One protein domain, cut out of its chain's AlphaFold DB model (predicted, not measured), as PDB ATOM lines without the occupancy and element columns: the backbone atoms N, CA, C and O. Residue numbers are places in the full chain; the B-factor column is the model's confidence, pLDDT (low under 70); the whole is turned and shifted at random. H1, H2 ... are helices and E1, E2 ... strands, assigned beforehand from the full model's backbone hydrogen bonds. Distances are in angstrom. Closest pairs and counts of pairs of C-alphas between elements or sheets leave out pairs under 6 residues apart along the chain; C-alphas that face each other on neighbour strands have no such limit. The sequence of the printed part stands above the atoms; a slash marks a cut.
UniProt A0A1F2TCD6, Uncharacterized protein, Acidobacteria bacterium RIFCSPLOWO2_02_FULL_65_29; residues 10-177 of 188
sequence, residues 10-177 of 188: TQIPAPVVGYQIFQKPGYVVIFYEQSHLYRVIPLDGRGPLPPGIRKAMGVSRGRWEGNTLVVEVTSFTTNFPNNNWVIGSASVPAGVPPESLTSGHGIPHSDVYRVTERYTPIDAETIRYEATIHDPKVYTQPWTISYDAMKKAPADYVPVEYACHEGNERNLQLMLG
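Overview. This is residues 10 to 177 of the 188 residues of an uncharacterized protein of Acidobacteria bacterium RIFCSPLOWO2_02_FULL_65_29 (UniProt A0A1F2TCD6). A small, twisted five-stranded sheet, E4 to E8, and a three-stranded sheet, E1 to E3, make a sandwich, partly face to face, their strands crossed at 87 degrees. Beyond one end of it, long loops and the two short helices H1 and H2 form a looser part away from both sheets. The printed part has 168 residues, in the order E1 E2 E3 E4 E5 H1 E6 E7 E8 H2; both sheets are antiparallel, in the orders E1 E2 E3 and E4 E5 E6 E7 E8. The class is mostly strand, though under half of the residues are in named elements. The whole is compact, with a radius of gyration of the C-alphas of 17.0 A and spans of 48 by 42 by 27 A.

Arrangement. Look first at E1, residues 19 to 24, E2, residues 27 to 32, and E3, residues 38 to 42: they form a meander, each strand the antiparallel neighbour of the one before. You will find N 22 and O 29 at 2.8 A, and N 28 and O 41 at 2.9 A. A long link leads to the other sheet and to E4, residues 59 to 65, where the closest C-alphas of E3 and E4, Ile 41 and Ser 60, are 5.3 A apart. E4 forms a hairpin with E5, residues 68 to 74; N 61 and O 72 are 2.9 A apart. E5 pairs antiparallel with E6, residues 114 to 121, with N 71 and O 117 at 2.9 A. E6, E7, residues 126 to 134, and E8, residues 143 to 151, make a second meander; N 118 and O 130 are 2.8 A apart, N 131 and O 145 2.9 A. E1 and E8 are only just apart, their closest C-alphas at 8.1 A. H1, residues 100 to 103, and H2, residues 169 to 176, are on neither sheet; they are close but not clearly touching, Thr 102 and Met 175 being closest, C-alphas 6.8 A apart. In H2 every O i to N i+4 pair is within hydrogen-bond range; H1 is too short for such a pair.

Along the chain. Find C-alpha 19 at (161.909, 199.267, 216.753), where E1 begins. E7 runs 26.0 A from C-alpha 126 at (169.184, 196.842, 226.635), E8 23.9 A and E6 23.2 A. H2, 10.4 A long, ends at C-alpha 176, (158.205, 219.436, 194.772).

Size, cuts and confidence. The C-alphas of Gly 66 and Gly 177, the two farthest apart, are 49.6 A apart. The printed part has no cut. The links E3 to E4, E5 to H1 and E8 to H2 are long. Mean pLDDT of the printed part is 84.0; 34 residues are under 70, among them 89 to 105 and 170 to 177.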
ATOM      1  N   THR A  10     168.198 207.354 211.058       83.44
ATOM      2  CA  THR A  10     167.002 206.518 211.314       83.44
ATOM      3  C   THR A  10     167.108 205.685 212.608       83.44
ATOM      4  O   THR A  10     166.097 205.267 213.159       83.44
ATOM      5  N   GLN A  11     168.323 205.445 213.112       85.38
ATOM      6  CA  GLN A  11     168.579 204.708 214.359       85.38
ATOM      7  C   GLN A  11     168.760 205.585 215.589       85.38
ATOM      8  O   GLN A  11     168.945 205.057 216.681       85.38
ATOM      9  N   ILE A  12     168.742 206.908 215.431       80.88
ATOM     10  CA  ILE A  12     168.878 207.801 216.575       80.88
ATOM     11  C   ILE A  12     167.551 207.781 217.346       80.88
ATOM     12  O   ILE A  12     166.515 208.104 216.758       80.88
ATOM     13  N   PRO A  13     167.566 207.430 218.644       72.25
ATOM     14  CA  PRO A  13     166.370 207.441 219.471       72.25
ATOM     15  C   PRO A  13     165.729 208.833 219.498       72.25
ATOM     16  O   PRO A  13     166.393 209.841 219.739       72.25
ATOM     17  N   ALA A  14     164.420 208.881 219.293       66.19
ATOM     18  CA  ALA A  14     163.566 210.053 219.409       66.19
ATOM     19  C   ALA A  14     162.274 209.649 220.150       66.19
ATOM     20  O   ALA A  14     161.995 208.458 220.267       66.19
ATOM     21  N   PRO A  15     161.450 210.589 220.641       56.62
ATOM     22  CA  PRO A  15     160.279 210.270 221.471       56.62
ATOM     23  C   PRO A  15     159.208 209.358 220.829       56.62
ATOM     24  O   PRO A  15     158.255 208.998 221.506       56.62
ATOM     25  N   VAL A  16     159.343 209.003 219.542       58.97
ATOM     26  CA  VAL A  16     158.381 208.220 218.739       58.97
ATOM     27  C   VAL A  16     159.068 207.219 217.787       58.97
ATOM     28  O   VAL A  16     158.693 207.105 216.621       58.97
ATOM     29  N   VAL A  17     160.138 206.546 218.230       70.25
ATOM     30  CA  VAL A  17     160.839 205.534 217.410       70.25
ATOM     31  C   VAL A  17     160.924 204.184 218.124       70.25
ATOM     32  O   VAL A  17     161.963 203.787 218.643       70.25
ATOM     33  N   GLY A  18     159.815 203.450 218.158       82.06
ATOM     34  CA  GLY A  18     159.846 202.021 218.426       82.06
ATOM     35  C   GLY A  18     160.573 201.264 217.309       82.06
ATOM     36  O   GLY A  18     160.485 201.611 216.125       82.06
ATOM     37  N   TYR A  19     161.278 200.197 217.686       87.44
ATOM     38  CA  TYR A  19     161.909 199.267 216.753       87.44
ATOM     39  C   TYR A  19     161.371 197.862 216.993       87.44
ATOM     40  O   TYR A  19     161.338 197.390 218.132       87.44
ATOM     41  N   GLN A  20     161.025 197.152 215.923       90.44
ATOM     42  CA  GLN A  20     160.819 195.707 215.984       90.44
ATOM     43  C   GLN A  20     161.949 195.013 215.231       90.44
ATOM     44  O   GLN A  20     162.157 195.247 214.039       90.44
ATOM     45  N   ILE A  21     162.688 194.155 215.934       92.25
ATOM     46  CA  ILE A  21     163.825 193.422 215.379       92.25
ATOM     47  C   ILE A  21     163.415 191.966 215.189       92.25
ATOM     48  O   ILE A  21     163.196 191.233 216.150       92.25
ATOM     49  N   PHE A  22     163.354 191.539 213.934       94.94
ATOM     50  CA  PHE A  22     163.078 190.162 213.554       94.94
ATOM     51  C   PHE A  22     164.370 189.496 213.106       94.94
ATOM     52  O   PHE A  22     165.093 190.013 212.252       94.94
ATOM     53  N   GLN A  23     164.648 188.319 213.652       94.62
ATOM     54  CA  GLN A  23     165.778 187.500 213.238       94.62
ATOM     55  C   GLN A  23     165.258 186.259 212.521       94.62
ATOM     56  O   GLN A  23     164.384 185.557 213.026       94.62
ATOM     57  N   LYS A  24     165.797 185.985 211.334       92.31
ATOM     58  CA  LYS A  24     165.569 184.739 210.599       92.31
ATOM     59  C   LYS A  24     166.907 184.218 210.068       92.31
ATOM     60  O   LYS A  24     167.850 185.004 209.945       92.31
ATOM     61  N   PRO A  25     167.018 182.936 209.688       93.38
ATOM     62  CA  PRO A  25     168.234 182.439 209.056       93.38
ATOM     63  C   PRO A  25     168.672 183.338 207.886       93.38
ATOM     64  O   PRO A  25     167.891 183.631 206.978       93.38
ATOM     65  N   GLY A  26     169.913 183.827 207.949       95.62
ATOM     66  CA  GLY A  26     170.533 184.671 206.923       95.62
ATOM     67  C   GLY A  26     170.155 186.158 206.934       95.62
ATOM     68  O   GLY A  26     170.710 186.899 206.123       95.62
ATOM     69  N   TYR A  27     169.252 186.626 207.807       96.88
ATOM     70  CA  TYR A  27     168.843 188.038 207.835       96.88
ATOM     71  C   TYR A  27     168.428 188.536 209.224       96.88
ATOM     72  O   TYR A  27     167.697 187.860 209.947       96.88
ATOM     73  N   VAL A  28     168.764 189.790 209.521       97.69
ATOM     74  CA  VAL A  28     168.049 190.611 210.511       97.69
ATOM     75  C   VAL A  28     167.160 191.603 209.768       97.69
ATOM     76  O   VAL A  28     167.564 192.160 208.746       97.69
ATOM     77  N   VAL A  29     165.941 191.817 210.252       96.69
ATOM     78  CA  VAL A  29     165.026 192.836 209.734       96.69
ATOM     79  C   VAL A  29     164.652 193.774 210.869       96.69
ATOM     80  O   VAL A  29     164.229 193.317 211.925       96.69
ATOM     81  N   ILE A  30     164.810 195.074 210.644       93.50
ATOM     82  CA  ILE A  30     164.397 196.116 211.584       93.50
ATOM     83  C   ILE A  30     163.202 196.832 210.969       93.50
ATOM     84  O   ILE A  30     163.328 197.386 209.877       93.50
ATOM     85  N   PHE A  31     162.065 196.805 211.650       90.88
ATOM     86  CA  PHE A  31     160.944 197.692 211.368       90.88
ATOM     87  C   PHE A  31     161.036 198.906 212.275       90.88
ATOM     88  O   PHE A  31     161.300 198.777 213.471       90.88
ATOM     89  N   TYR A  32     160.818 200.066 211.676       87.25
ATOM     90  CA  TYR A  32     160.798 201.351 212.346       87.25
ATOM     91  C   TYR A  32     159.344 201.779 212.454       87.25
ATOM     92  O   TYR A  32     158.649 201.851 211.440       87.25
ATOM     93  N   GLU A  33     158.894 202.067 213.671       83.50
ATOM     94  CA  GLU A  33     157.560 202.625 213.901       83.50
ATOM     95  C   GLU A  33     157.390 203.938 213.119       83.50
ATOM     96  O   GLU A  33     156.401 204.149 212.421       83.50
ATOM     97  N   GLN A  34     158.424 204.782 213.122       78.62
ATOM     98  CA  GLN A  34     158.444 206.010 212.340       78.62
ATOM     99  C   GLN A  34     158.638 205.742 210.836       78.62
ATOM    100  O   GLN A  34     159.503 204.978 210.407       78.62
ATOM    101  N   SER A  35     157.885 206.479 210.015       76.69
ATOM    102  CA  SER A  35     157.954 206.490 208.543       76.69
ATOM    103  C   SER A  35     157.604 205.165 207.843       76.69
ATOM    104  O   SER A  35     157.807 205.070 206.633       76.69
ATOM    105  N   HIS A  36     157.085 204.161 208.565       79.31
ATOM    106  CA  HIS A  36     156.776 202.819 208.037       79.31
ATOM    107  C   HIS A  36     157.949 202.176 207.280       79.31
ATOM    108  O   HIS A  36     157.783 201.493 206.265       79.31
ATOM    109  N   LEU A  37     159.168 202.427 207.753       83.00
ATOM    110  CA  LEU A  37     160.362 201.893 207.123       83.00
ATOM    111  C   LEU A  37     160.615 200.481 207.627       83.00
ATOM    112  O   LEU A  37     160.390 200.149 208.791       83.00
ATOM    113  N   TYR A  38     161.186 199.664 206.754       90.25
ATOM    114  CA  TYR A  38     161.850 198.441 207.162       90.25
ATOM    115  C   TYR A  38     163.226 198.368 206.512       90.25
ATOM    116  O   TYR A  38     163.450 198.823 205.387       90.25
ATOM    117  N   ARG A  39     164.166 197.770 207.232       93.44
ATOM    118  CA  ARG A  39     165.540 197.576 206.796       93.44
ATOM    119  C   ARG A  39     165.879 196.105 206.873       93.44
ATOM    120  O   ARG A  39     165.778 195.488 207.926       93.44
ATOM    121  N   VAL A  40     166.323 195.559 205.749       95.62
ATOM    122  CA  VAL A  40     166.806 194.181 205.660       95.62
ATOM    123  C   VAL A  40     168.328 194.194 205.723       95.62
ATOM    124  O   VAL A  40     168.978 194.874 204.929       95.62
ATOM    125  N   ILE A  41     168.886 193.415 206.644       97.56
ATOM    126  CA  ILE A  41     170.320 193.259 206.884       97.56
ATOM    127  C   ILE A  41     170.681 191.796 206.587       97.56
ATOM    128  O   ILE A  41     170.488 190.930 207.441       97.56
ATOM    129  N   PRO A  42     171.152 191.482 205.367       97.75
ATOM    130  CA  PRO A  42     171.650 190.151 205.034       97.75
ATOM    131  C   PRO A  42     172.893 189.809 205.857       97.75
ATOM    132  O   PRO A  42     173.758 190.666 206.047       97.75
ATOM    133  N   LEU A  43     172.983 188.554 206.288       97.81
ATOM    134  CA  LEU A  43     174.073 187.992 207.098       97.81
ATOM    135  C   LEU A  43     174.879 186.919 206.349       97.81
ATOM    136  O   LEU A  43     175.670 186.196 206.941       97.81
ATOM    137  N   ASP A  44     174.637 186.764 205.052       94.62
ATOM    138  CA  ASP A  44     175.120 185.646 204.236       94.62
ATOM    139  C   ASP A  44     176.444 185.925 203.513       94.62
ATOM    140  O   ASP A  44     176.831 185.180 202.618       94.62
ATOM    141  N   GLY A  45     177.123 187.023 203.853       91.25
ATOM    142  CA  GLY A  45     178.421 187.374 203.272       91.25
ATOM    143  C   GLY A  45     178.391 187.711 201.777       91.25
ATOM    144  O   GLY A  45     179.450 187.791 201.156       91.25
ATOM    145  N   ARG A  46     177.212 187.919 201.170       92.81
ATOM    146  CA  ARG A  46     177.120 188.220 199.733       92.81
ATOM    147  C   ARG A  46     177.876 189.512 199.377       92.81
ATOM    148  O   ARG A  46     177.828 190.498 200.118       92.81
ATOM    149  N   GLY A  47     178.508 189.522 198.201       89.88
ATOM    150  CA  GLY A  47     179.300 190.653 197.700       89.88
ATOM    151  C   GLY A  47     178.495 191.948 197.493       89.88
ATOM    152  O   GLY A  47     177.261 191.925 197.516       89.88
ATOM    153  N   PRO A  48     179.157 193.105 197.314       88.94
ATOM    154  CA  PRO A  48     178.497 194.406 197.163       88.94
ATOM    155  C   PRO A  48     177.544 194.451 195.958       88.94
ATOM    156  O   PRO A  48     177.693 193.702 194.996       88.94
ATOM    157  N   LEU A  49     176.542 195.333 196.022       89.44
ATOM    158  CA  LEU A  49     175.691 195.610 194.861       89.44
ATOM    159  C   LEU A  49     176.491 196.358 193.777       89.44
ATOM    160  O   LEU A  49     177.472 197.027 194.112       89.44
ATOM    161  N   PRO A  50     176.065 196.300 192.500       92.00
ATOM    162  CA  PRO A  50     176.648 197.115 191.442       92.00
ATOM    163  C   PRO A  50     176.742 198.603 191.836       92.00
ATOM    164  O   PRO A  50     175.791 199.117 192.433       92.00
ATOM    165  N   PRO A  51     177.823 199.325 191.474       85.25
ATOM    166  CA  PRO A  51     178.070 200.698 191.940       85.25
ATOM    167  C   PRO A  51     176.955 201.712 191.636       85.25
ATOM    168  O   PRO A  51     176.800 202.694 192.360       85.25
ATOM    169  N   GLY A  52     176.169 201.472 190.581       87.69
ATOM    170  CA  GLY A  52     175.034 202.316 190.200       87.69
ATOM    171  C   GLY A  52     173.803 202.179 191.105       87.69
ATOM    172  O   GLY A  52     172.916 203.026 191.052       87.69
ATOM    173  N   ILE A  53     173.729 201.147 191.955       90.62
ATOM    174  CA  ILE A  53     172.606 200.957 192.881       90.62
ATOM    175  C   ILE A  53     172.916 201.671 194.192       90.62
ATOM    176  O   ILE A  53     173.702 201.190 195.010       90.62
ATOM    177  N   ARG A  54     172.249 202.804 194.414       89.38
ATOM    178  CA  ARG A  54     172.401 203.620 195.623       89.38
ATOM    179  C   ARG A  54     171.052 203.856 196.293       89.38
ATOM    180  O   ARG A  54     170.044 204.021 195.615       89.38
ATOM    181  N   LYS A  55     171.021 203.849 197.627       88.75
ATOM    182  CA  LYS A  55     169.783 203.921 198.429       88.75
ATOM    183  C   LYS A  55     169.867 205.028 199.477       88.75
ATOM    184  O   LYS A  55     170.962 205.371 199.907       88.75
ATOM    185  N   ALA A  56     168.726 205.564 199.911       86.06
ATOM    186  CA  ALA A  56     168.673 206.595 200.957       86.06
ATOM    187  C   ALA A  56     169.209 206.079 202.306       86.06
ATOM    188  O   ALA A  56     170.133 206.664 202.856       86.06
ATOM    189  N   MET A  57     168.733 204.915 202.768       89.38
ATOM    190  CA  MET A  57     169.266 204.219 203.956       89.38
ATOM    191  C   MET A  57     170.589 203.472 203.692       89.38
ATOM    192  O   MET A  57     171.051 202.707 204.535       89.38
ATOM    193  N   GLY A  58     171.177 203.636 202.503       92.38
ATOM    194  CA  GLY A  58     172.310 202.835 202.056       92.38
ATOM    195  C   GLY A  58     171.981 201.345 201.893       92.38
ATOM    196  O   GLY A  58     170.825 200.911 201.851       92.38
ATOM    197  N   VAL A  59     173.028 200.546 201.738       94.62
ATOM    198  CA  VAL A  59     172.983 199.097 201.545       94.62
ATOM    199  C   VAL A  59     173.680 198.456 202.728       94.62
ATOM    200  O   VAL A  59     174.859 198.699 202.957       94.62
ATOM    201  N   SER A  60     172.937 197.652 203.481       96.56
ATOM    202  CA  SER A  60     173.405 197.046 204.730       96.56
ATOM    203  C   SER A  60     173.947 195.643 204.512       96.56
ATOM    204  O   SER A  60     173.354 194.873 203.752       96.56
ATOM    205  N   ARG A  61     175.021 195.295 205.221       97.31
ATOM    206  CA  ARG A  61     175.567 193.936 205.322       97.31
ATOM    207  C   ARG A  61     175.966 193.662 206.757       97.31
ATOM    208  O   ARG A  61     176.756 194.411 207.316       97.31
ATOM    209  N   GLY A  62     175.393 192.622 207.343       97.69
ATOM    210  CA  GLY A  62     175.647 192.259 208.728       97.69
ATOM    211  C   GLY A  62     176.570 191.056 208.852       97.69
ATOM    212  O   GLY A  62     176.638 190.205 207.967       97.69
ATOM    213  N   ARG A  63     177.244 190.975 209.993       97.06
ATOM    214  CA  ARG A  63     177.949 189.790 210.485       97.06
ATOM    215  C   ARG A  63     177.892 189.771 212.009       97.06
ATOM    216  O   ARG A  63     177.723 190.815 212.634       97.06
ATOM    217  N   TRP A  64     178.067 188.597 212.597       97.19
ATOM    218  CA  TRP A  64     178.190 188.458 214.045       97.19
ATOM    219  C   TRP A  64     179.663 188.455 214.455       97.19
ATOM    220  O   TRP A  64     180.467 187.718 213.889       97.19
ATOM    221  N   GLU A  65     180.003 189.266 215.453       97.94
ATOM    222  CA  GLU A  65     181.284 189.252 216.161       97.94
ATOM    223  C   GLU A  65     180.993 188.926 217.631       97.94
ATOM    224  O   GLU A  65     180.590 189.792 218.408       97.94
ATOM    225  N   GLY A  66     181.120 187.650 218.009       97.06
ATOM    226  CA  GLY A  66     180.660 187.183 219.320       97.06
ATOM    227  C   GLY A  66     179.150 187.390 219.481       97.06
ATOM    228  O   GLY A  66     178.369 186.869 218.688       97.06
ATOM    229  N   ASN A  67     178.742 188.164 220.489       96.12
ATOM    230  CA  ASN A  67     177.340 188.531 220.730       96.12
ATOM    231  C   ASN A  67     176.915 189.852 220.056       96.12
ATOM    232  O   ASN A  67     175.794 190.308 220.271       96.12
ATOM    233  N   THR A  68     177.799 190.488 219.283       97.88
ATOM    234  CA  THR A  68     177.544 191.789 218.652       97.88
ATOM    235  C   THR A  68     177.164 191.611 217.187       97.88
ATOM    236  O   THR A  68     177.903 190.979 216.427       97.88
ATOM    237  N   LEU A  69     176.052 192.213 216.762       97.94
ATOM    238  CA  LEU A  69     175.747 192.360 215.338       97.94
ATOM    239  C   LEU A  69     176.494 193.585 214.811       97.94
ATOM    240  O   LEU A  69     176.210 194.711 215.217       97.94
ATOM    241  N   VAL A  70     177.422 193.365 213.886       98.31
ATOM    242  CA  VAL A  70     178.156 194.430 213.199       98.31
ATOM    243  C   VAL A  70     177.579 194.606 211.811       98.31
ATOM    244  O   VAL A  70     177.441 193.630 211.072       98.31
ATOM    245  N   VAL A  71     177.240 195.841 211.451       98.12
ATOM    246  CA  VAL A  71     176.591 196.156 210.180       98.12
ATOM    247  C   VAL A  71     177.383 197.214 209.437       98.12
ATOM    248  O   VAL A  71     177.538 198.338 209.900       98.12
ATOM    249  N   GLU A  72     177.853 196.867 208.248       97.62
ATOM    250  CA  GLU A  72     178.442 197.822 207.320       97.62
ATOM    251  C   GLU A  72     177.357 198.375 206.405       97.62
ATOM    252  O   GLU A  72     176.556 197.626 205.831       97.62
ATOM    253  N   VAL A  73     177.339 199.697 206.257       97.00
ATOM    254  CA  VAL A  73     176.389 200.408 205.408       97.00
ATOM    255  C   VAL A  73     177.138 201.266 204.412       97.00
ATOM    256  O   VAL A  73     177.957 202.105 204.780       97.00
ATOM    257  N   THR A  74     176.857 201.040 203.135       95.00
ATOM    258  CA  THR A  74     177.526 201.707 202.011       95.00
ATOM    259  C   THR A  74     176.515 202.123 200.943       95.00
ATOM    260  O   THR A  74     175.307 201.967 201.119       95.00
ATOM    261  N   SER A  75     176.988 202.665 199.817       93.25
ATOM    262  CA  SER A  75     176.158 202.982 198.642       93.25
ATOM    263  C   SER A  75     174.976 203.914 198.946       93.25
ATOM    264  O   SER A  75     173.859 203.719 198.458       93.25
ATOM    265  N   PHE A  76     175.220 204.951 199.746       91.62
ATOM    266  CA  PHE A  76     174.248 206.015 199.997       91.62
ATOM    267  C   PHE A  76     174.065 206.876 198.750       91.62
ATOM    268  O   PHE A  76     175.045 207.315 198.149       91.62
ATOM    269  N   THR A  77     172.829 207.125 198.327       87.06
ATOM    270  CA  THR A  77     172.578 208.111 197.261       87.06
ATOM    271  C   THR A  77     172.979 209.505 197.740       87.06
ATOM    272  O   THR A  77     172.808 209.790 198.916       87.06
ATOM    273  N   THR A  78     173.491 210.364 196.860       80.06
ATOM    274  CA  THR A  78     173.696 211.806 197.110       80.06
ATOM    275  C   THR A  78     172.642 212.662 196.405       80.06
ATOM    276  O   THR A  78     172.591 213.870 196.601       80.06
ATOM    277  N   ASN A  79     171.750 212.035 195.629       70.94
ATOM    278  CA  ASN A  79     170.686 212.705 194.872       70.94
ATOM    279  C   ASN A  79     169.470 213.064 195.746       70.94
ATOM    280  O   ASN A  79     168.434 213.472 195.231       70.94
ATOM    281  N   PHE A  80     169.581 212.877 197.062       63.56
ATOM    282  CA  PHE A  80     168.589 213.266 198.059       63.56
ATOM    283  C   PHE A  80     169.208 214.327 198.975       63.56
ATOM    284  O   PHE A  80     169.549 214.007 200.112       63.56
ATOM    285  N   PRO A  81     169.376 215.579 198.509       53.44
ATOM    286  CA  PRO A  81     170.142 216.596 199.239       53.44
ATOM    287  C   PRO A  81     169.603 216.892 200.653       53.44
ATOM    288  O   PRO A  81     170.331 217.411 201.496       53.44
ATOM    289  N   ASN A  82     168.352 216.507 200.940       56.75
ATOM    290  CA  ASN A  82     167.601 217.021 202.082       56.75
ATOM    291  C   ASN A  82     167.116 215.976 203.097       56.75
ATOM    292  O   ASN A  82     166.365 216.329 203.999       56.75
ATOM    293  N   ASN A  83     167.479 214.690 202.972       64.88
ATOM    294  CA  ASN A  83     166.968 213.702 203.938       64.88
ATOM    295  C   ASN A  83     167.902 212.544 204.315       64.88
ATOM    296  O   ASN A  83     167.651 211.860 205.306       64.88
ATOM    297  N   ASN A  84     169.003 212.336 203.596       74.44
ATOM    298  CA  ASN A  84     169.985 211.285 203.893       74.44
ATOM    299  C   ASN A  84     171.108 211.727 204.857       74.44
ATOM    300  O   ASN A  84     172.071 210.986 205.024       74.44
ATOM    301  N   TRP A  85     170.997 212.906 205.484       80.00
ATOM    302  CA  TRP A  85     172.015 213.451 206.387       80.00
ATOM    303  C   TRP A  85     172.453 212.451 207.461       80.00
ATOM    304  O   TRP A  85     171.645 211.660 207.954       80.00
ATOM    305  N   VAL A  86     173.722 212.541 207.864       84.94
ATOM    306  CA  VAL A  86     174.324 211.666 208.884       84.94
ATOM    307  C   VAL A  86     173.581 211.799 210.213       84.94
ATOM    308  O   VAL A  86     173.186 210.803 210.816       84.94
ATOM    309  N   ILE A  87     173.335 213.044 210.628       79.50
ATOM    310  CA  ILE A  87     172.496 213.447 211.764       79.50
ATOM    311  C   ILE A  87     171.716 214.682 211.313       79.50
ATOM    312  O   ILE A  87     172.276 215.523 210.616       79.50
ATOM    313  N   GLY A  88     170.448 214.833 211.689       72.75
ATOM    314  CA  GLY A  88     169.684 216.036 211.351       72.75
ATOM    315  C   GLY A  88     168.403 216.178 212.157       72.75
ATOM    316  O   GLY A  88     167.895 215.191 212.692       72.75
ATOM    317  N   SER A  89     167.879 217.402 212.228       61.31
ATOM    318  CA  SER A  89     166.654 217.700 212.978       61.31
ATOM    319  C   SER A  89     165.409 217.205 212.232       61.31
ATOM    320  O   SER A  89     165.379 217.185 211.000       61.31
ATOM    321  N   ALA A  90     164.379 216.779 212.966       56.28
ATOM    322  CA  ALA A  90     163.069 216.438 212.398       56.28
ATOM    323  C   ALA A  90     162.210 217.686 212.108       56.28
ATOM    324  O   ALA A  90     161.242 217.608 211.355       56.28
ATOM    325  N   SER A  91     162.571 218.834 212.688       56.75
ATOM    326  CA  SER A  91     161.878 220.112 212.534       56.75
ATOM    327  C   SER A  91     162.864 221.277 212.446       56.75
ATOM    328  O   SER A  91     163.985 221.221 212.954       56.75
ATOM    329  N   VAL A  92     162.438 222.351 211.787       56.78
ATOM    330  CA  VAL A  92     163.161 223.628 211.752       56.78
ATOM    331  C   VAL A  92     163.185 224.196 213.173       56.78
ATOM    332  O   VAL A  92     162.104 224.403 213.733       56.78
ATOM    333  N   PRO A  93     164.359 224.442 213.782       59.22
ATOM    334  CA  PRO A  93     164.418 225.145 215.057       59.22
ATOM    335  C   PRO A  93     163.725 226.507 214.942       59.22
ATOM    336  O   PRO A  93     163.765 227.146 213.888       59.22
ATOM    337  N   ALA A  94     163.086 226.961 216.019       58.34
ATOM    338  CA  ALA A  94     162.416 228.257 216.026       58.34
ATOM    339  C   ALA A  94     163.388 229.370 215.586       58.34
ATOM    340  O   ALA A  94     164.482 229.495 216.131       58.34
ATOM    341  N   GLY A  95     162.989 230.160 214.584       65.19
ATOM    342  CA  GLY A  95     163.809 231.239 214.024       65.19
ATOM    343  C   GLY A  95     164.706 230.844 212.848       65.19
ATOM    344  O   GLY A  95     165.336 231.725 212.268       65.19
ATOM    345  N   VAL A  96     164.747 229.569 212.447       63.12
ATOM    346  CA  VAL A  96     165.432 229.165 211.212       63.12
ATOM    347  C   VAL A  96     164.456 229.253 210.024       63.12
ATOM    348  O   VAL A  96     163.286 228.888 210.173       63.12
ATOM    349  N   PRO A  97     164.874 229.758 208.847       65.19
ATOM    350  CA  PRO A  97     163.979 229.876 207.698       65.19
ATOM    351  C   PRO A  97     163.465 228.505 207.215       65.19
ATOM    352  O   PRO A  97     164.260 227.566 207.165       65.19
ATOM    353  N   PRO A  98     162.177 228.327 206.859       59.09
ATOM    354  CA  PRO A  98     161.621 227.030 206.442       59.09
ATOM    355  C   PRO A  98     162.355 226.349 205.275       59.09
ATOM    356  O   PRO A  98     162.418 225.121 205.222       59.09
ATOM    357  N   GLU A  99     162.952 227.130 204.375       59.16
ATOM    358  CA  GLU A  99     163.769 226.668 203.249       59.16
ATOM    359  C   GLU A  99     165.017 225.886 203.680       59.16
ATOM    360  O   GLU A  99     165.548 225.107 202.893       59.16
ATOM    361  N   SER A 100     165.444 226.001 204.941       58.09
ATOM    362  CA  SER A 100     166.505 225.177 205.539       58.09
ATOM    363  C   SER A 100     166.189 223.676 205.548       58.09
ATOM    364  O   SER A 100     167.103 222.858 205.483       58.09
ATOM    365  N   LEU A 101     164.905 223.278 205.552       53.59
ATOM    366  CA  LEU A 101     164.520 221.873 205.337       53.59
ATOM    367  C   LEU A 101     164.916 221.380 203.944       53.59
ATOM    368  O   LEU A 101     165.121 220.185 203.754       53.59
ATOM    369  N   THR A 102     165.008 222.297 202.980       49.19
ATOM    370  CA  THR A 102     165.309 222.023 201.571       49.19
ATOM    371  C   THR A 102     166.714 222.447 201.133       49.19
ATOM    372  O   THR A 102     167.117 222.118 200.021       49.19
ATOM    373  N   SER A 103     167.450 223.180 201.974       50.97
ATOM    374  CA  SER A 103     168.813 223.652 201.699       50.97
ATOM    375  C   SER A 103     169.871 223.117 202.672       50.97
ATOM    376  O   SER A 103     171.060 223.294 202.411       50.97
ATOM    377  N   GLY A 104     169.476 222.414 203.742       52.25
ATOM    378  CA  GLY A 104     170.389 221.678 204.617       52.25
ATOM    379  C   GLY A 104     170.114 221.904 206.102       52.25
ATOM    380  O   GLY A 104     170.455 222.943 206.658       52.25
ATOM    381  N   HIS A 105     169.567 220.887 206.767       60.22
ATOM    382  CA  HIS A 105     169.341 220.852 208.212       60.22
ATOM    383  C   HIS A 105     169.921 219.572 208.839       60.22
ATOM    384  O   HIS A 105     169.258 218.818 209.553       60.22
ATOM    385  N   GLY A 106     171.197 219.308 208.564       71.81
ATOM    386  CA  GLY A 106     171.899 218.154 209.107       71.81
ATOM    387  C   GLY A 106     173.379 218.131 208.755       71.81
ATOM    388  O   GLY A 106     173.870 218.961 207.995       71.81
ATOM    389  N   ILE A 107     174.092 217.165 209.322       81.44
ATOM    390  CA  ILE A 107     175.502 216.923 209.036       81.44
ATOM    391  C   ILE A 107     175.595 216.225 207.662       81.44
ATOM    392  O   ILE A 107     175.024 215.137 207.497       81.44
ATOM    393  N   PRO A 108     176.271 216.829 206.664       82.31
ATOM    394  CA  PRO A 108     176.308 216.314 205.300       82.31
ATOM    395  C   PRO A 108     177.214 215.085 205.168       82.31
ATOM    396  O   PRO A 108     178.046 214.802 206.032       82.31
ATOM    397  N   HIS A 109     177.078 214.385 204.043       88.75
ATOM    398  CA  HIS A 109     177.982 213.320 203.626       88.75
ATOM    399  C   HIS A 109     178.198 213.355 202.104       88.75
ATOM    400  O   HIS A 109     177.380 213.886 201.353       88.75
ATOM    401  N   SER A 110     179.298 212.775 201.643       91.31
ATOM    402  CA  SER A 110     179.685 212.635 200.245       91.31
ATOM    403  C   SER A 110     179.227 211.297 199.649       91.31
ATOM    404  O   SER A 110     178.546 210.481 200.275       91.31
ATOM    405  N   ASP A 111     179.623 211.055 198.403       90.31
ATOM    406  CA  ASP A 111     179.414 209.821 197.648       90.31
ATOM    407  C   ASP A 111     180.248 208.629 198.155       90.31
ATOM    408  O   ASP A 111     179.945 207.482 197.807       90.31
ATOM    409  N   VAL A 112     181.262 208.869 198.991       93.19
ATOM    410  CA  VAL A 112     182.110 207.818 199.590       93.19
ATOM    411  C   VAL A 112     181.776 207.534 201.056       93.19
ATOM    412  O   VAL A 112     182.487 206.776 201.718       93.19
ATOM    413  N   TYR A 113     180.684 208.113 201.555       94.56
ATOM    414  CA  TYR A 113     180.174 207.889 202.902       94.56
ATOM    415  C   TYR A 113     179.906 206.407 203.191       94.56
ATOM    416  O   TYR A 113     179.286 205.693 202.391       94.56
ATOM    417  N   ARG A 114     180.353 205.954 204.364       95.88
ATOM    418  CA  ARG A 114     180.071 204.624 204.912       95.88
ATOM    419  C   ARG A 114     179.862 204.691 206.422       95.88
ATOM    420  O   ARG A 114     180.454 205.532 207.102       95.88
ATOM    421  N   VAL A 115     179.075 203.755 206.937       97.62
ATOM    422  CA  VAL A 115     178.801 203.612 208.372       97.62
ATOM    423  C   VAL A 115     179.132 202.197 208.813       97.62
ATOM    424  O   VAL A 115     178.784 201.242 208.119       97.62
ATOM    425  N   THR A 116     179.773 202.069 209.970       98.31
ATOM    426  CA  THR A 116     179.905 200.795 210.682       98.31
ATOM    427  C   THR A 116     179.065 200.869 211.945       98.31
ATOM    428  O   THR A 116     179.410 201.601 212.867       98.31
ATOM    429  N   GLU A 117     177.957 200.140 211.989       97.88
ATOM    430  CA  GLU A 117     177.101 200.041 213.168       97.88
ATOM    431  C   GLU A 117     177.458 198.812 214.005       97.88
ATOM    432  O   GLU A 117     177.850 197.771 213.465       97.88
ATOM    433  N   ARG A 118     177.265 198.905 215.319       97.88
ATOM    434  CA  ARG A 118     177.362 197.789 216.262       97.88
ATOM    435  C   ARG A 118     176.124 197.777 217.148       97.88
ATOM    436  O   ARG A 118     175.774 198.796 217.735       97.88
ATOM    437  N   TYR A 119     175.480 196.619 217.236       96.69
ATOM    438  CA  TYR A 119     174.353 196.361 218.126       96.69
ATOM    439  C   TYR A 119     174.800 195.310 219.138       96.69
ATOM    440  O   TYR A 119     174.941 194.131 218.797       96.69
ATOM    441  N   THR A 120     175.048 195.749 220.367       97.19
ATOM    442  CA  THR A 120     175.621 194.920 221.431       97.19
ATOM    443  C   THR A 120     174.619 194.805 222.574       97.19
ATOM    444  O   THR A 120     174.360 195.809 223.238       97.19
ATOM    445  N   PRO A 121     174.045 193.622 222.849       95.62
ATOM    446  CA  PRO A 121     173.304 193.401 224.087       95.62
ATOM    447  C   PRO A 121     174.236 193.636 225.280       95.62
ATOM    448  O   PRO A 121     175.284 192.993 225.376       95.62
ATOM    449  N   ILE A 122     173.878 194.571 226.160       96.19
ATOM    450  CA  ILE A 122     174.664 194.896 227.364       96.19
ATOM    451  C   ILE A 122     174.036 194.322 228.636       96.19
ATOM    452  O   ILE A 122     174.733 194.124 229.627       96.19
ATOM    453  N   ASP A 123     172.744 194.000 228.581       95.00
ATOM    454  CA  ASP A 123     171.991 193.281 229.604       95.00
ATOM    455  C   ASP A 123     170.771 192.578 228.962       95.00
ATOM    456  O   ASP A 123     170.679 192.466 227.737       95.00
ATOM    457  N   ALA A 124     169.852 192.050 229.778       92.56
ATOM    458  CA  ALA A 124     168.682 191.299 229.311       92.56
ATOM    459  C   ALA A 124     167.624 192.153 228.581       92.56
ATOM    460  O   ALA A 124     166.755 191.602 227.899       92.56
ATOM    461  N   GLU A 125     167.674 193.475 228.731       93.19
ATOM    462  CA  GLU A 125     166.668 194.405 228.225       93.19
ATOM    463  C   GLU A 125     167.248 195.492 227.318       93.19
ATOM    464  O   GLU A 125     166.478 196.146 226.620       93.19
ATOM    465  N   THR A 126     168.564 195.685 227.286       93.00
ATOM    466  CA  THR A 126     169.184 196.842 226.635       93.00
ATOM    467  C   THR A 126     170.196 196.427 225.576       93.00
ATOM    468  O   THR A 126     171.120 195.644 225.820       93.00
ATOM    469  N   ILE A 127     170.056 197.019 224.391       93.88
ATOM    470  CA  ILE A 127     171.065 196.981 223.333       93.88
ATOM    471  C   ILE A 127     171.777 198.337 223.296       93.88
ATOM    472  O   ILE A 127     171.145 199.382 223.120       93.88
ATOM    473  N   ARG A 128     173.106 198.315 223.422       95.12
ATOM    474  CA  ARG A 128     173.964 199.448 223.081       95.12
ATOM    475  C   ARG A 128     174.094 199.523 221.570       95.12
ATOM    476  O   ARG A 128     174.493 198.547 220.928       95.12
ATOM    477  N   TYR A 129     173.767 200.686 221.024       95.25
ATOM    478  CA  TYR A 129     173.957 200.995 219.617       95.25
ATOM    479  C   TYR A 129     175.136 201.945 219.453       95.25
ATOM    480  O   TYR A 129     175.178 203.003 220.080       95.25
ATOM    481  N   GLU A 130     176.058 201.583 218.572       96.50
ATOM    482  CA  GLU A 130     177.170 202.430 218.156       96.50
ATOM    483  C   GLU A 130     177.162 202.568 216.640       96.50
ATOM    484  O   GLU A 130     176.866 201.608 215.929       96.50
ATOM    485  N   ALA A 131     177.529 203.740 216.128       96.88
ATOM    486  CA  ALA A 131     177.755 203.936 214.704       96.88
ATOM    487  C   ALA A 131     178.994 204.787 214.467       96.88
ATOM    488  O   ALA A 131     179.050 205.944 214.882       96.88
ATOM    489  N   THR A 132     179.972 204.216 213.772       97.88
ATOM    490  CA  THR A 132     181.163 204.920 213.305       97.88
ATOM    491  C   THR A 132     180.940 205.423 211.888       97.88
ATOM    492  O   THR A 132     180.666 204.657 210.964       97.88
ATOM    493  N   ILE A 133     181.077 206.730 211.725       97.31
ATOM    494  CA  ILE A 133     180.929 207.467 210.482       97.31
ATOM    495  C   ILE A 133     182.299 207.560 209.818       97.31
ATOM    496  O   ILE A 133     183.263 208.015 210.437       97.31
ATOM    497  N   HIS A 134     182.390 207.184 208.541       97.81
ATOM    498  CA  HIS A 134     183.589 207.415 207.742       97.81
ATOM    499  C   HIS A 134     183.242 208.163 206.455       97.81
ATOM    500  O   HIS A 134     182.491 207.664 205.615       97.81
ATOM    501  N   ASP A 135     183.851 209.333 206.280       96.69
ATOM    502  CA  ASP A 135     183.770 210.104 205.045       96.69
ATOM    503  C   ASP A 135     184.977 211.046 204.920       96.69
ATOM    504  O   ASP A 135     184.947 212.155 205.452       96.69
ATOM    505  N   PRO A 136     186.058 210.631 204.244       96.88
ATOM    506  CA  PRO A 136     187.274 211.436 204.161       96.88
ATOM    507  C   PRO A 136     187.132 212.683 203.275       96.88
ATOM    508  O   PRO A 136     188.020 213.530 203.289       96.88
ATOM    509  N   LYS A 137     186.052 212.810 202.485       95.44
ATOM    510  CA  LYS A 137     185.789 214.035 201.710       95.44
ATOM    511  C   LYS A 137     185.133 215.125 202.560       95.44
ATOM    512  O   LYS A 137     185.171 216.286 202.168       95.44
ATOM    513  N   VAL A 138     184.515 214.752 203.685       92.88
ATOM    514  CA  VAL A 138     183.746 215.668 204.546       92.88
ATOM    515  C   VAL A 138     184.378 215.828 205.930       92.88
ATOM    516  O   VAL A 138     184.367 216.927 206.477       92.88
ATOM    517  N   TYR A 139     184.956 214.766 206.498       94.19
ATOM    518  CA  TYR A 139     185.519 214.752 207.849       94.19
ATOM    519  C   TYR A 139     187.022 214.462 207.832       94.19
ATOM    520  O   TYR A 139     187.510 213.659 207.041       94.19
ATOM    521  N   THR A 140     187.754 215.072 208.765       96.75
ATOM    522  CA  THR A 140     189.209 214.885 208.917       96.75
ATOM    523  C   THR A 140     189.585 213.515 209.480       96.75
ATOM    524  O   THR A 140     190.691 213.036 209.242       96.75
ATOM    525  N   GLN A 141     188.673 212.871 210.210       97.31
ATOM    526  CA  GLN A 141     188.831 211.520 210.742       97.31
ATOM    527  C   GLN A 141     187.461 210.863 210.973       97.31
ATOM    528  O   GLN A 141     186.457 211.572 211.102       97.31
ATOM    529  N   PRO A 142     187.391 209.521 211.048       97.69
ATOM    530  CA  PRO A 142     186.189 208.834 211.495       97.69
ATOM    531  C   PRO A 142     185.789 209.240 212.916       97.69
ATOM    532  O   PRO A 142     186.647 209.509 213.756       97.69
ATOM    533  N   TRP A 143     184.493 209.230 213.195       96.50
ATOM    534  CA  TRP A 143     183.946 209.541 214.516       96.50
ATOM    535  C   TRP A 143     182.754 208.635 214.826       96.50
ATOM    536  O   TRP A 143     182.144 208.085 213.910       96.50
ATOM    537  N   THR A 144     182.437 208.455 216.109       96.38
ATOM    538  CA  THR A 144     181.436 207.480 216.570       96.38
ATOM    539  C   THR A 144     180.364 208.148 217.419       96.38
ATOM    540  O   THR A 144     180.681 208.953 218.294       96.38
ATOM    541  N   ILE A 145     179.105 207.773 217.193       93.31
ATOM    542  CA  ILE A 145     177.993 207.997 218.130       93.31
ATOM    543  C   ILE A 145     177.690 206.714 218.897       93.31
ATOM    544  O   ILE A 145     177.868 205.623 218.353       93.31
ATOM    545  N   SER A 146     177.219 206.841 220.138       93.31
ATOM    546  CA  SER A 146     176.897 205.706 221.009       93.31
ATOM    547  C   SER A 146     175.747 206.055 221.952       93.31
ATOM    548  O   SER A 146     175.756 207.138 222.542       93.31
ATOM    549  N   TYR A 147     174.769 205.156 222.082       88.12
ATOM    550  CA  TYR A 147     173.630 205.314 222.992       88.12
ATOM    551  C   TYR A 147     173.180 203.970 223.582       88.12
ATOM    552  O   TYR A 147     173.064 202.970 222.869       88.12
ATOM    553  N   ASP A 148     172.802 203.993 224.861       88.19
ATOM    554  CA  ASP A 148     172.187 202.873 225.592       88.19
ATOM    555  C   ASP A 148     170.664 203.023 225.618       88.19
ATOM    556  O   ASP A 148     170.040 203.134 226.669       88.19
ATOM    557  N   ALA A 149     170.067 203.144 224.436       72.31
ATOM    558  CA  ALA A 149     168.695 203.631 224.307       72.31
ATOM    559  C   ALA A 149     167.724 202.626 223.675       72.31
ATOM    560  O   ALA A 149     166.517 202.855 223.694       72.31
ATOM    561  N   MET A 150     168.214 201.500 223.147       86.75
ATOM    562  CA  MET A 150     167.353 200.434 222.629       86.75
ATOM    563  C   MET A 150     166.933 199.512 223.776       86.75
ATOM    564  O   MET A 150     167.405 198.378 223.889       86.75
ATOM    565  N   LYS A 151     166.076 200.039 224.657       89.75
ATOM    566  CA  LYS A 151     165.475 199.282 225.753       89.75
ATOM    567  C   LYS A 151     164.269 198.492 225.247       89.75
ATOM    568  O   LYS A 151     163.453 199.004 224.482       89.75
ATOM    569  N   LYS A 152     164.149 197.246 225.693       91.06
ATOM    570  CA  LYS A 152     163.026 196.363 225.397       91.06
ATOM    571  C   LYS A 152     161.721 197.018 225.848       91.06
ATOM    572  O   LYS A 152     161.589 197.441 226.995       91.06
ATOM    573  N   ALA A 153     160.765 197.094 224.929       89.38
ATOM    574  CA  ALA A 153     159.436 197.605 225.221       89.38
ATOM    575  C   ALA A 153     158.667 196.657 226.172       89.38
ATOM    576  O   ALA A 153     158.937 195.447 226.175       89.38
ATOM    577  N   PRO A 154     157.702 197.177 226.954       89.75
ATOM    578  CA  PRO A 154     156.740 196.360 227.690       89.75
ATOM    579  C   PRO A 154     156.062 195.314 226.794       89.75
ATOM    580  O   PRO A 154     155.900 195.523 225.593       89.75
ATOM    581  N   ALA A 155     155.661 194.178 227.366       88.50
ATOM    582  CA  ALA A 155     155.092 193.069 226.591       88.50
ATOM    583  C   ALA A 155     153.749 193.411 225.915       88.50
ATOM    584  O   ALA A 155     153.389 192.788 224.919       88.50
ATOM    585  N   ASP A 156     153.022 194.382 226.460       90.88
ATOM    586  CA  ASP A 156     151.751 194.912 225.971       90.88
ATOM    587  C   ASP A 156     151.915 196.127 225.046       90.88
ATOM    588  O   ASP A 156     150.923 196.665 224.555       90.88
ATOM    589  N   TYR A 157     153.151 196.562 224.778       87.06
ATOM    590  CA  TYR A 157     153.398 197.640 223.834       87.06
ATOM    591  C   TYR A 157     153.056 197.199 222.409       87.06
ATOM    592  O   TYR A 157     153.584 196.214 221.885       87.06
ATOM    593  N   VAL A 158     152.197 197.984 221.765       84.19
ATOM    594  CA  VAL A 158     151.810 197.818 220.367       84.19
ATOM    595  C   VAL A 158     152.343 199.025 219.595       84.19
ATOM    596  O   VAL A 158     152.013 200.150 219.979       84.19
ATOM    597  N   PRO A 159     153.148 198.827 218.532       80.88
ATOM    598  CA  PRO A 159     153.546 199.923 217.655       80.88
ATOM    599  C   PRO A 159     152.311 200.650 217.128       80.88
ATOM    600  O   PRO A 159     151.371 200.001 216.659       80.88
ATOM    601  N   VAL A 160     152.305 201.979 217.206       80.06
ATOM    602  CA  VAL A 160     151.180 202.769 216.697       80.06
ATOM    603  C   VAL A 160     151.356 203.069 215.213       80.06
ATOM    604  O   VAL A 160     152.471 203.120 214.692       80.06
ATOM    605  N   GLU A 161     150.240 203.271 214.515       78.81
ATOM    606  CA  GLU A 161     150.270 203.710 213.124       78.81
ATOM    607  C   GLU A 161     150.922 205.093 213.013       78.81
ATOM    608  O   GLU A 161     150.561 206.034 213.723       78.81
ATOM    609  N   TYR A 162     151.874 205.227 212.087       77.31
ATOM    610  CA  TYR A 162     152.538 206.492 211.819       77.31
ATOM    611  C   TYR A 162     151.964 207.135 210.549       77.31
ATOM    612  O   TYR A 162     152.421 206.877 209.431       77.31
ATOM    613  N   ALA A 163     150.972 208.015 210.716       74.81
ATOM    614  CA  ALA A 163     150.256 208.716 209.642       74.81
ATOM    615  C   ALA A 163     151.115 209.793 208.951       74.81
ATOM    616  O   ALA A 163     150.914 210.998 209.053       74.81
ATOM    617  N   CYS A 164     152.136 209.349 208.234       70.69
ATOM    618  CA  CYS A 164     153.152 210.218 207.671       70.69
ATOM    619  C   CYS A 164     152.698 211.027 206.436       70.69
ATOM    620  O   CYS A 164     153.292 212.068 206.111       70.69
ATOM    621  N   HIS A 165     151.701 210.504 205.716       70.62
ATOM    622  CA  HIS A 165     151.155 211.095 204.495       70.62
ATOM    623  C   HIS A 165     150.027 212.093 204.777       70.62
ATOM    624  O   HIS A 165     149.814 213.001 203.975       70.62
ATOM    625  N   GLU A 166     149.342 211.957 205.911       70.50
ATOM    626  CA  GLU A 166     148.219 212.810 206.296       70.50
ATOM    627  C   GLU A 166     148.719 214.176 206.784       70.50
ATOM    628  O   GLU A 166     149.650 214.257 207.585       70.50
ATOM    629  N   GLY A 167     148.145 215.271 206.272       68.62
ATOM    630  CA  GLY A 167     148.529 216.631 206.673       68.62
ATOM    631  C   GLY A 167     149.951 217.043 206.260       68.62
ATOM    632  O   GLY A 167     150.551 217.942 206.857       68.62
ATOM    633  N   ASN A 168     150.545 216.358 205.273       67.06
ATOM    634  CA  ASN A 168     151.928 216.580 204.841       67.06
ATOM    635  C   ASN A 168     152.048 217.554 203.643       67.06
ATOM    636  O   ASN A 168     153.104 217.617 203.006       67.06
ATOM    637  N   GLU A 169     150.999 218.324 203.334       71.81
ATOM    638  CA  GLU A 169     150.893 219.193 202.149       71.81
ATOM    639  C   GLU A 169     152.024 220.223 202.106       71.81
ATOM    640  O   GLU A 169     152.654 220.420 201.067       71.81
ATOM    641  N   ARG A 170     152.359 220.821 203.258       67.56
ATOM    642  CA  ARG A 170     153.440 221.813 203.363       67.56
ATOM    643  C   ARG A 170     154.804 221.228 203.004       67.56
ATOM    644  O   ARG A 170     155.588 221.878 202.320       67.56
ATOM    645  N   ASN A 171     155.100 220.004 203.438       64.50
ATOM    646  CA  ASN A 171     156.371 219.358 203.107       64.50
ATOM    647  C   ASN A 171     156.418 218.939 201.631       64.50
ATOM    648  O   ASN A 171     157.459 219.077 200.998       64.50
ATOM    649  N   LEU A 172     155.298 218.471 201.066       67.44
ATOM    650  CA  LEU A 172     155.203 218.163 199.635       67.44
ATOM    651  C   LEU A 172     155.409 219.414 198.774       67.44
ATOM    652  O   LEU A 172     156.167 219.364 197.806       67.44
ATOM    653  N   GLN A 173     154.816 220.542 199.170       69.50
ATOM    654  CA  GLN A 173     155.014 221.830 198.507       69.50
ATOM    655  C   GLN A 173     156.475 222.281 198.568       69.50
ATOM    656  O   GLN A 173     157.037 222.645 197.538       69.50
ATOM    657  N   LEU A 174     157.108 222.214 199.745       61.75
ATOM    658  CA  LEU A 174     158.517 222.583 199.912       61.75
ATOM    659  C   LEU A 174     159.448 221.724 199.044       61.75
ATOM    660  O   LEU A 174     160.427 222.228 198.506       61.75
ATOM    661  N   MET A 175     159.151 220.434 198.889       56.53
ATOM    662  CA  MET A 175     160.013 219.513 198.146       56.53
ATOM    663  C   MET A 175     159.812 219.513 196.635       56.53
ATOM    664  O   MET A 175     160.779 219.345 195.896       56.53
ATOM    665  N   LEU A 176     158.564 219.603 196.182       64.56
ATOM    666  CA  LEU A 176     158.205 219.436 194.772       64.56
ATOM    667  C   LEU A 176     157.932 220.775 194.081       64.56
ATOM    668  O   LEU A 176     157.820 220.811 192.860       64.56
ATOM    669  N   GLY A 177     157.780 221.862 194.845       66.44
ATOM    670  CA  GLY A 177     157.308 223.146 194.323       66.44
ATOM    671  C   GLY A 177     155.845 223.115 193.869       66.44
ATOM    672  O   GLY A 177     155.401 224.026 193.178       66.44
TER     673      GLY A 177